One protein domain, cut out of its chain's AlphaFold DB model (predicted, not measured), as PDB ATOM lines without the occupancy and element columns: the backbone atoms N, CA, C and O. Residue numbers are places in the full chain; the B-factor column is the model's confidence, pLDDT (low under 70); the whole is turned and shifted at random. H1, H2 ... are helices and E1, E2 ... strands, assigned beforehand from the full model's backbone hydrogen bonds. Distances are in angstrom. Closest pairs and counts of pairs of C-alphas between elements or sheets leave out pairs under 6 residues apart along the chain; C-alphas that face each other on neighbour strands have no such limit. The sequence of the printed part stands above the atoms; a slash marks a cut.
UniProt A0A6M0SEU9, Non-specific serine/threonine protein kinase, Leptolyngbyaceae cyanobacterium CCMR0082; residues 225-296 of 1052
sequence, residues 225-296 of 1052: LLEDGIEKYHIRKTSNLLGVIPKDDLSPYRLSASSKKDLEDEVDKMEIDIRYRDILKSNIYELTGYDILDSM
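Overview. This is residues 225 to 296 of the 1052 residues of the protein "Non-specific serine/threonine protein kinase" of Leptolyngbyaceae cyanobacterium CCMR0082 (UniProt A0A6M0SEU9). A hairpin of two helices, H3 and H4, has a small ladder of two short strands, E1 and E2, at one end, and past the strands the chain reaches out to a separate helix, H5, at the far end of an elongated outline. On the other side of the strands from H5, the short helices H1 and H2 form a loose loop beside the hairpin, with H1 near H4 and H2 touching no helix. The printed part has 72 residues with five named helices and two named strands, in the order E1 H1 H2 H3 H4 E2 H5; the sheet is E1 - E2, antiparallel, and the class is mostly helix. The whole is compact, with a radius of gyration of the C-alphas of 12.4 A, and spans 37 by 23 by 19 A.

Arrangement. E1, residues 233 to 235, is the antiparallel neighbour of E2, residues 284 to 286, at 144 degrees between their directions. N 234 and O 285 are within hydrogen-bond range at 2.9 A, and so are N 285 and O 234 at 2.9 A. Residues 233 to 234 of E1 also pair, antiparallel, with residues 256 to 257. H1, residues 239 to 244, and H2, residues 247 to 250, meet only through their link. H3, residues 260 to 269, and H4, residues 274 to 282, touch as a helical hairpin at a shallow tilt of 15 degrees, opposite ways; their closest C-alphas, Glu 264 and Lys 281, are 5.9 A apart. H1 and H4 are close but not clearly touching, the closest C-alphas being those of Leu 241 and Ile 279 at 7.9 A. The closest C-alphas of E1 and H3 are those of Tyr 233 and Lys 260, 5.6 A apart. H5, residues 289 to 295, is apart from H1, H2, H3, H4 and E1. Every O i to N i+4 pair is within hydrogen-bond range in H1, H3, H4 and H5; H2 is too short for such a pair, and its one O i to N i+3 pair is not within range.

Along the chain. E1 begins at C-alpha 233, (193.960, 225.108, 215.492). H3 measures 14.5 A from first to last C-alpha, H4 12.4 A and H5 9.9 A. H4 begins at C-alpha 274, (214.356, 226.226, 213.050), and H5 ends at C-alpha 295, (190.140, 214.820, 224.026).

Size, cuts and confidence. The two C-alphas farthest apart, those of Leu 225 and Asp 273, are 36.7 A apart. The printed part has no cut and no long link; H2 to H3 is short, and the other links are tight. The mean pLDDT of the printed part is 82.5, and residues 238 to 243, 247 and 249 to 254 are under 70.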
ATOM      1  N   LEU A 225     179.377 218.370 211.908       92.38
ATOM      2  CA  LEU A 225     179.844 218.508 213.290       92.38
ATOM      3  C   LEU A 225     180.983 217.543 213.647       92.38
ATOM      4  O   LEU A 225     181.794 217.860 214.513       92.38
ATOM      5  N   LEU A 226     181.086 216.362 213.058       94.44
ATOM      6  CA  LEU A 226     182.145 215.416 213.411       94.44
ATOM      7  C   LEU A 226     183.432 215.652 212.612       94.44
ATOM      8  O   LEU A 226     184.517 215.585 213.188       94.44
ATOM      9  N   GLU A 227     183.307 215.961 211.324       92.06
ATOM     10  CA  GLU A 227     184.411 215.995 210.361       92.06
ATOM     11  C   GLU A 227     184.913 217.403 210.040       92.06
ATOM     12  O   GLU A 227     186.105 217.552 209.760       92.06
ATOM     13  N   ASP A 228     184.054 218.423 210.084       87.06
ATOM     14  CA  ASP A 228     184.478 219.772 209.725       87.06
ATOM     15  C   ASP A 228     185.288 220.416 210.856       87.06
ATOM     16  O   ASP A 228     185.083 220.172 212.056       87.06
ATOM     17  N   GLY A 229     186.238 221.248 210.435       81.62
ATOM     18  CA  GLY A 229     187.065 222.050 211.319       81.62
ATOM     19  C   GLY A 229     186.238 223.066 212.112       81.62
ATOM     20  O   GLY A 229     185.221 223.571 211.643       81.62
ATOM     21  N   ILE A 230     186.654 223.330 213.352       81.69
ATOM     22  CA  ILE A 230     185.932 224.201 214.297       81.69
ATOM     23  C   ILE A 230     186.542 225.598 214.418       81.69
ATOM     24  O   ILE A 230     186.319 226.273 215.427       81.69
ATOM     25  N   GLU A 231     187.402 225.977 213.470       80.81
ATOM     26  CA  GLU A 231     188.188 227.214 213.501       80.81
ATOM     27  C   GLU A 231     189.049 227.334 214.775       80.81
ATOM     28  O   GLU A 231     189.378 228.415 215.263       80.81
ATOM     29  N   LYS A 232     189.435 226.189 215.352       81.75
ATOM     30  CA  LYS A 232     190.434 226.106 216.422       81.75
ATOM     31  C   LYS A 232     191.567 225.230 215.953       81.75
ATOM     32  O   LYS A 232     191.362 224.072 215.610       81.75
ATOM     33  N   TYR A 233     192.769 225.771 215.992       86.44
ATOM     34  CA  TYR A 233     193.960 225.108 215.492       86.44
ATOM     35  C   TYR A 233     194.781 224.573 216.652       86.44
ATOM     36  O   TYR A 233     194.896 225.233 217.684       86.44
ATOM     37  N   HIS A 234     195.330 223.375 216.489       87.62
ATOM     38  CA  HIS A 234     196.163 222.688 217.469       87.62
ATOM     39  C   HIS A 234     197.422 222.128 216.812       87.62
ATOM     40  O   HIS A 234     197.413 221.764 215.640       87.62
ATOM     41  N   ILE A 235     198.497 221.987 217.589       83.56
ATOM     42  CA  ILE A 235     199.695 221.256 217.154       83.56
ATOM     43  C   ILE A 235     199.540 219.782 217.538       83.56
ATOM     44  O   ILE A 235     199.411 219.444 218.722       83.56
ATOM     45  N   ARG A 236     199.560 218.875 216.554       80.12
ATOM     46  CA  ARG A 236     199.446 217.431 216.800       80.12
ATOM     47  C   ARG A 236     200.697 216.922 217.518       80.12
ATOM     48  O   ARG A 236     201.789 216.918 216.961       80.12
ATOM     49  N   LYS A 237     200.539 216.423 218.748       72.81
ATOM     50  CA  LYS A 237     201.619 215.758 219.497       72.81
ATOM     51  C   LYS A 237     201.847 214.356 218.938       72.81
ATOM     52  O   LYS A 237     201.292 213.382 219.439       72.81
ATOM     53  N   THR A 238     202.630 214.242 217.873       67.88
ATOM     54  CA  THR A 238     203.055 212.928 217.386       67.88
ATOM     55  C   THR A 238     204.130 212.353 218.311       67.88
ATOM     56  O   THR A 238     204.880 213.087 218.956       67.88
ATOM     57  N   SER A 239     204.233 211.024 218.387       57.88
ATOM     58  CA  SER A 239     205.317 210.367 219.134       57.88
ATOM     59  C   SER A 239     206.709 210.773 218.630       57.88
ATOM     60  O   SER A 239     207.647 210.794 219.417       57.88
ATOM     61  N   ASN A 240     206.817 211.178 217.359       60.62
ATOM     62  CA  ASN A 240     208.042 211.726 216.772       60.62
ATOM     63  C   ASN A 240     208.376 213.107 217.358       60.62
ATOM     64  O   ASN A 240     209.513 213.347 217.740       60.62
ATOM     65  N   LEU A 241     207.381 213.986 217.512       65.00
ATOM     66  CA  LEU A 241     207.552 215.297 218.147       65.00
ATOM     67  C   LEU A 241     208.019 215.183 219.607       65.00
ATOM     68  O   LEU A 241     208.891 215.931 220.035       65.00
ATOM     69  N   LEU A 242     207.480 214.210 220.351       59.09
ATOM     70  CA  LEU A 242     207.815 213.983 221.763       59.09
ATOM     71  C   LEU A 242     209.197 213.352 221.994       59.09
ATOM     72  O   LEU A 242     209.708 213.444 223.108       59.09
ATOM     73  N   GLY A 243     209.774 212.685 220.989       66.75
ATOM     74  CA  GLY A 243     211.133 212.133 221.064       66.75
ATOM     75  C   GLY A 243     212.222 213.145 220.706       66.75
ATOM     76  O   GLY A 243     213.388 212.930 221.021       66.75
ATOM     77  N   VAL A 244     211.836 214.236 220.045       70.19
ATOM     78  CA  VAL A 244     212.755 215.199 219.435       70.19
ATOM     79  C   VAL A 244     212.799 216.521 220.205       70.19
ATOM     80  O   VAL A 244     213.866 217.118 220.316       70.19
ATOM     81  N   ILE A 245     211.671 216.964 220.769       72.81
ATOM     82  CA  ILE A 245     211.597 218.176 221.592       72.81
ATOM     83  C   ILE A 245     211.455 217.752 223.063       72.81
ATOM     84  O   ILE A 245     210.495 217.039 223.383       72.81
ATOM     85  N   PRO A 246     212.368 218.160 223.968       73.06
ATOM     86  CA  PRO A 246     212.224 217.909 225.398       73.06
ATOM     87  C   PRO A 246     210.837 218.344 225.883       73.06
ATOM     88  O   PRO A 246     210.379 219.445 225.588       73.06
ATOM     89  N   LYS A 247     210.136 217.472 226.623       67.31
ATOM     90  CA  LYS A 247     208.755 217.741 227.079       67.31
ATOM     91  C   LYS A 247     208.626 219.056 227.856       67.31
ATOM     92  O   LYS A 247     207.570 219.685 227.791       67.31
ATOM     93  N   ASP A 248     209.686 219.452 228.551       73.31
ATOM     94  CA  ASP A 248     209.727 220.665 229.363       73.31
ATOM     95  C   ASP A 248     209.685 221.936 228.495       73.31
ATOM     96  O   ASP A 248     209.036 222.910 228.884       73.31
ATOM     97  N   ASP A 249     210.228 221.885 227.273       67.25
ATOM     98  CA  ASP A 249     210.322 223.027 226.352       67.25
ATOM     99  C   ASP A 249     208.977 223.388 225.701       67.25
ATOM    100  O   ASP A 249     208.771 224.526 225.286       67.25
ATOM    101  N   LEU A 250     208.022 222.452 225.636       69.31
ATOM    102  CA  LEU A 250     206.680 222.694 225.079       69.31
ATOM    103  C   LEU A 250     205.643 223.097 226.136       69.31
ATOM    104  O   LEU A 250     204.547 223.533 225.785       69.31
ATOM    105  N   SER A 251     205.960 222.933 227.421       66.06
ATOM    106  CA  SER A 251     205.040 223.201 228.533       66.06
ATOM    107  C   SER A 251     204.596 224.669 228.717       66.06
ATOM    108  O   SER A 251     203.452 224.856 229.143       66.06
ATOM    109  N   PRO A 252     205.398 225.710 228.388       58.00
ATOM    110  CA  PRO A 252     204.988 227.099 228.595       58.00
ATOM    111  C   PRO A 252     204.088 227.661 227.485       58.00
ATOM    112  O   PRO A 252     203.485 228.718 227.674       58.00
ATOM    113  N   TYR A 253     203.983 226.991 226.335       65.88
ATOM    114  CA  TYR A 253     203.325 227.549 225.156       65.88
ATOM    115  C   TYR A 253     201.871 227.098 225.014       65.88
ATOM    116  O   TYR A 253     201.503 225.955 225.302       65.88
ATOM    117  N   ARG A 254     201.025 227.999 224.506       67.25
ATOM    118  CA  ARG A 254     199.663 227.644 224.100       67.25
ATOM    119  C   ARG A 254     199.736 226.768 222.854       67.25
ATOM    120  O   ARG A 254     200.166 227.210 221.799       67.25
ATOM    121  N   LEU A 255     199.270 225.528 222.973       77.94
ATOM    122  CA  LEU A 255     199.180 224.581 221.855       77.94
ATOM    123  C   LEU A 255     197.843 224.677 221.109       77.94
ATOM    124  O   LEU A 255     197.468 223.733 220.412       77.94
ATOM    125  N   SER A 256     197.119 225.783 221.297       82.31
ATOM    126  CA  SER A 256     195.861 226.060 220.620       82.31
ATOM    127  C   SER A 256     195.642 227.549 220.360       82.31
ATOM    128  O   SER A 256     195.996 228.389 221.190       82.31
ATOM    129  N   ALA A 257     195.042 227.868 219.210       84.00
ATOM    130  CA  ALA A 257     194.676 229.230 218.819       84.00
ATOM    131  C   ALA A 257     193.398 229.255 217.960       84.00
ATOM    132  O   ALA A 257     192.980 228.229 217.426       84.00
ATOM    133  N   SER A 258     192.782 230.434 217.834       84.38
ATOM    134  CA  SER A 258     191.596 230.685 216.994       84.38
ATOM    135  C   SER A 258     191.910 230.831 215.504       84.38
ATOM    136  O   SER A 258     191.004 230.869 214.686       84.38
ATOM    137  N   SER A 259     193.183 230.937 215.126       87.44
ATOM    138  CA  SER A 259     193.591 230.899 213.726       87.44
ATOM    139  C   SER A 259     194.897 230.130 213.571       87.44
ATOM    140  O   SER A 259     195.724 230.081 214.488       87.44
ATOM    141  N   LYS A 260     195.089 229.525 212.394       88.06
ATOM    142  CA  LYS A 260     196.329 228.825 212.051       88.06
ATOM    143  C   LYS A 260     197.530 229.759 212.173       88.06
ATOM    144  O   LYS A 260     198.535 229.386 212.767       88.06
ATOM    145  N   LYS A 261     197.376 230.986 211.671       90.88
ATOM    146  CA  LYS A 261     198.412 232.016 211.677       90.88
ATOM    147  C   LYS A 261     198.837 232.403 213.090       90.88
ATOM    148  O   LYS A 261     200.028 232.482 213.349       90.88
ATOM    149  N   ASP A 262     197.892 232.581 214.014       90.75
ATOM    150  CA  ASP A 262     198.237 232.892 215.406       90.75
ATOM    151  C   ASP A 262     199.105 231.784 216.015       90.75
ATOM    152  O   ASP A 262     200.060 232.062 216.733       90.75
ATOM    153  N   LEU A 263     198.806 230.516 215.705       90.38
ATOM    154  CA  LEU A 263     199.587 229.385 216.199       90.38
ATOM    155  C   LEU A 263     200.960 229.287 215.515       90.38
ATOM    156  O   LEU A 263     201.940 228.955 216.175       90.38
ATOM    157  N   GLU A 264     201.052 229.608 214.223       92.19
ATOM    158  CA  GLU A 264     202.325 229.728 213.498       92.19
ATOM    159  C   GLU A 264     203.206 230.846 214.074       92.19
ATOM    160  O   GLU A 264     204.397 230.620 214.295       92.19
ATOM    161  N   ASP A 265     202.619 232.007 214.378       92.44
ATOM    162  CA  ASP A 265     203.298 233.152 214.990       92.44
ATOM    163  C   ASP A 265     203.770 232.818 216.416       92.44
ATOM    164  O   ASP A 265     204.857 233.228 216.829       92.44
ATOM    165  N   GLU A 266     202.986 232.056 217.189       91.75
ATOM    166  CA  GLU A 266     203.415 231.545 218.497       91.75
ATOM    167  C   GLU A 266     204.570 230.542 218.367       91.75
ATOM    168  O   GLU A 266     205.521 230.622 219.143       91.75
ATOM    169  N   VAL A 267     204.545 229.651 217.366       91.19
ATOM    170  CA  VAL A 267     205.660 228.730 217.069       91.19
ATOM    171  C   VAL A 267     206.926 229.492 216.666       91.19
ATOM    172  O   VAL A 267     208.022 229.124 217.093       91.19
ATOM    173  N   ASP A 268     206.804 230.579 215.903       92.88
ATOM    174  CA  ASP A 268     207.949 231.415 215.515       92.88
ATOM    175  C   ASP A 268     208.601 232.141 216.692       92.88
ATOM    176  O   ASP A 268     209.815 232.372 216.679       92.88
ATOM    177  N   LYS A 269     207.821 232.461 217.729       92.69
ATOM    178  CA  LYS A 269     208.323 233.060 218.973       92.69
ATOM    179  C   LYS A 269     209.030 232.051 219.881       92.69
ATOM    180  O   LYS A 269     209.736 232.479 220.789       92.69
ATOM    181  N   MET A 270     208.867 230.742 219.664       90.19
ATOM    182  CA  MET A 270     209.513 229.723 220.497       90.19
ATOM    183  C   MET A 270     211.030 229.725 220.277       90.19
ATOM    184  O   MET A 270     211.501 229.659 219.137       90.19
ATOM    185  N   GLU A 271     211.813 229.741 221.356       91.31
ATOM    186  CA  GLU A 271     213.284 229.642 221.324       91.31
ATOM    187  C   GLU A 271     213.766 228.201 221.036       91.31
ATOM    188  O   GLU A 271     214.482 227.591 221.823       91.31
ATOM    189  N   ILE A 272     213.360 227.639 219.893       87.56
ATOM    190  CA  ILE A 272     213.716 226.287 219.429       87.56
ATOM    191  C   ILE A 272     214.434 226.333 218.068       87.56
ATOM    192  O   ILE A 272     214.314 227.309 217.324       87.56
ATOM    193  N   ASP A 273     215.171 225.268 217.731       88.88
ATOM    194  CA  ASP A 273     215.829 225.100 216.422       88.88
ATOM    195  C   ASP A 273     214.808 225.251 215.281       88.88
ATOM    196  O   ASP A 273     213.679 224.758 215.359       88.88
ATOM    197  N   ILE A 274     215.213 225.928 214.204       88.88
ATOM    198  CA  ILE A 274     214.356 226.226 213.050       88.88
ATOM    199  C   ILE A 274     213.720 224.968 212.447       88.88
ATOM    200  O   ILE A 274     212.554 224.995 212.063       88.88
ATOM    201  N   ARG A 275     214.429 223.832 212.468       81.56
ATOM    202  CA  ARG A 275     213.902 222.546 211.992       81.56
ATOM    203  C   ARG A 275     212.700 222.090 212.815       81.56
ATOM    204  O   ARG A 275     211.770 221.507 212.268       81.56
ATOM    205  N   TYR A 276     212.690 222.365 214.119       85.06
ATOM    206  CA  TYR A 276     211.564 222.033 214.991       85.06
ATOM    207  C   TYR A 276     210.390 222.984 214.801       85.06
ATOM    208  O   TYR A 276     209.251 222.534 214.895       85.06
ATOM    209  N   ARG A 277     210.633 224.255 214.458       88.81
ATOM    210  CA  ARG A 277     209.555 225.185 214.084       88.81
ATOM    211  C   ARG A 277     208.814 224.700 212.846       88.81
ATOM    212  O   ARG A 277     207.591 224.624 212.880       88.81
ATOM    213  N   ASP A 278     209.533 224.291 211.805       85.81
ATOM    214  CA  ASP A 278     208.916 223.779 210.574       85.81
ATOM    215  C   ASP A 278     208.124 222.485 210.828       85.81
ATOM    216  O   ASP A 278     207.014 222.302 210.316       85.81
ATOM    217  N   ILE A 279     208.643 221.601 211.689       80.88
ATOM    218  CA  ILE A 279     207.918 220.399 212.127       80.88
ATOM    219  C   ILE A 279     206.659 220.783 212.916       80.88
ATOM    220  O   ILE A 279     205.588 220.249 212.642       80.88
ATOM    221  N   LEU A 280     206.735 221.709 213.875       86.12
ATOM    222  CA  LEU A 280     205.563 222.139 214.644       86.12
ATOM    223  C   LEU A 280     204.510 222.785 213.737       86.12
ATOM    224  O   LEU A 280     203.343 222.415 213.834       86.12
ATOM    225  N   LYS A 281     204.922 223.662 212.812       91.06
ATOM    226  CA  LYS A 281     204.042 224.326 211.839       91.06
ATOM    227  C   LYS A 281     203.349 223.342 210.904       91.06
ATOM    228  O   LYS A 281     202.137 223.413 210.729       91.06
ATOM    229  N   SER A 282     204.087 222.374 210.361       84.56
ATOM    230  CA  SER A 282     203.508 221.314 209.517       84.56
ATOM    231  C   SER A 282     202.572 220.369 210.281       84.56
ATOM    232  O   SER A 282     201.756 219.689 209.663       84.56
ATOM    233  N   ASN A 283     202.646 220.346 211.617       82.81
ATOM    234  CA  ASN A 283     201.733 219.602 212.484       82.81
ATOM    235  C   ASN A 283     200.582 220.460 213.041       82.81
ATOM    236  O   ASN A 283     199.813 219.955 213.866       82.81
ATOM    237  N   ILE A 284     200.437 221.723 212.620       88.25
ATOM    238  CA  ILE A 284     199.252 222.529 212.931       88.25
ATOM    239  C   ILE A 284     198.083 222.019 212.091       88.25
ATOM    240  O   ILE A 284     198.141 222.012 210.861       88.25
ATOM    241  N   TYR A 285     197.004 221.630 212.758       85.06
ATOM    242  CA  TYR A 285     195.770 221.191 212.121       85.06
ATOM    243  C   TYR A 285     194.568 221.843 212.793       85.06
ATOM    244  O   TYR A 285     194.631 222.264 213.951       85.06
ATOM    245  N   GLU A 286     193.482 221.948 212.044       87.06
ATOM    246  CA  GLU A 286     192.203 222.399 212.569       87.06
ATOM    247  C   GLU A 286     191.531 221.253 213.322       87.06
ATOM    248  O   GLU A 286     191.437 220.142 212.802       87.06
ATOM    249  N   LEU A 287     191.096 221.507 214.555       86.06
ATOM    250  CA  LEU A 287     190.358 220.526 215.335       86.06
ATOM    251  C   LEU A 287     189.027 220.216 214.663       86.06
ATOM    252  O   LEU A 287     188.295 221.126 214.285       86.06
ATOM    253  N   THR A 288     188.694 218.936 214.624       90.44
ATOM    254  CA  THR A 288     187.398 218.409 214.198       90.44
ATOM    255  C   THR A 288     186.546 218.020 215.408       90.44
ATOM    256  O   THR A 288     187.006 218.041 216.558       90.44
ATOM    257  N   GLY A 289     185.300 217.604 215.180       92.81
ATOM    258  CA  GLY A 289     184.483 217.029 216.249       92.81
ATOM    259  C   GLY A 289     185.024 215.732 216.813       92.81
ATOM    260  O   GLY A 289     184.946 215.525 218.024       92.81
ATOM    261  N   TYR A 290     185.643 214.900 215.980       95.12
ATOM    262  CA  TYR A 290     186.326 213.710 216.473       95.12
ATOM    263  C   TYR A 290     187.488 214.055 217.404       95.12
ATOM    264  O   TYR A 290     187.650 213.390 218.423       95.12
ATOM    265  N   ASP A 291     188.248 215.121 217.135       89.75
ATOM    266  CA  ASP A 291     189.334 215.541 218.030       89.75
ATOM    267  C   ASP A 291     188.802 216.064 219.373       89.75
ATOM    268  O   ASP A 291     189.391 215.798 220.428       89.75
ATOM    269  N   ILE A 292     187.662 216.769 219.353       90.38
ATOM    270  CA  ILE A 292     186.951 217.170 220.574       90.38
ATOM    271  C   ILE A 292     186.584 215.924 221.385       90.38
ATOM    272  O   ILE A 292     186.939 215.848 222.564       90.38
ATOM    273  N   LEU A 293     185.924 214.936 220.772       93.19
ATOM    274  CA  LEU A 293     185.517 213.701 221.449       93.19
ATOM    275  C   LEU A 293     186.729 212.909 221.966       93.19
ATOM    276  O   LEU A 293     186.725 212.474 223.119       93.19
ATOM    277  N   ASP A 294     187.797 212.792 221.178       90.81
ATOM    278  CA  ASP A 294     189.035 212.089 221.543       90.81
ATOM    279  C   ASP A 294     189.803 212.779 222.689       90.81
ATOM    280  O   ASP A 294     190.600 212.167 223.408       90.81
ATOM    281  N   SER A 295     189.589 214.082 222.884       86.19
ATOM    282  CA  SER A 295     190.140 214.820 224.026       86.19
ATOM    283  C   SER A 295     189.386 214.565 225.337       86.19
ATOM    284  O   SER A 295     189.940 214.804 226.414       86.19
ATOM    285  N   MET A 296     188.152 214.057 225.270       91.06
ATOM    286  CA  MET A 296     187.324 213.747 226.434       91.06
ATOM    287  C   MET A 296     187.625 212.358 226.985       91.06
ATOM    288  O   MET A 296     187.841 211.417 226.224       91.06
TER     289      MET A 296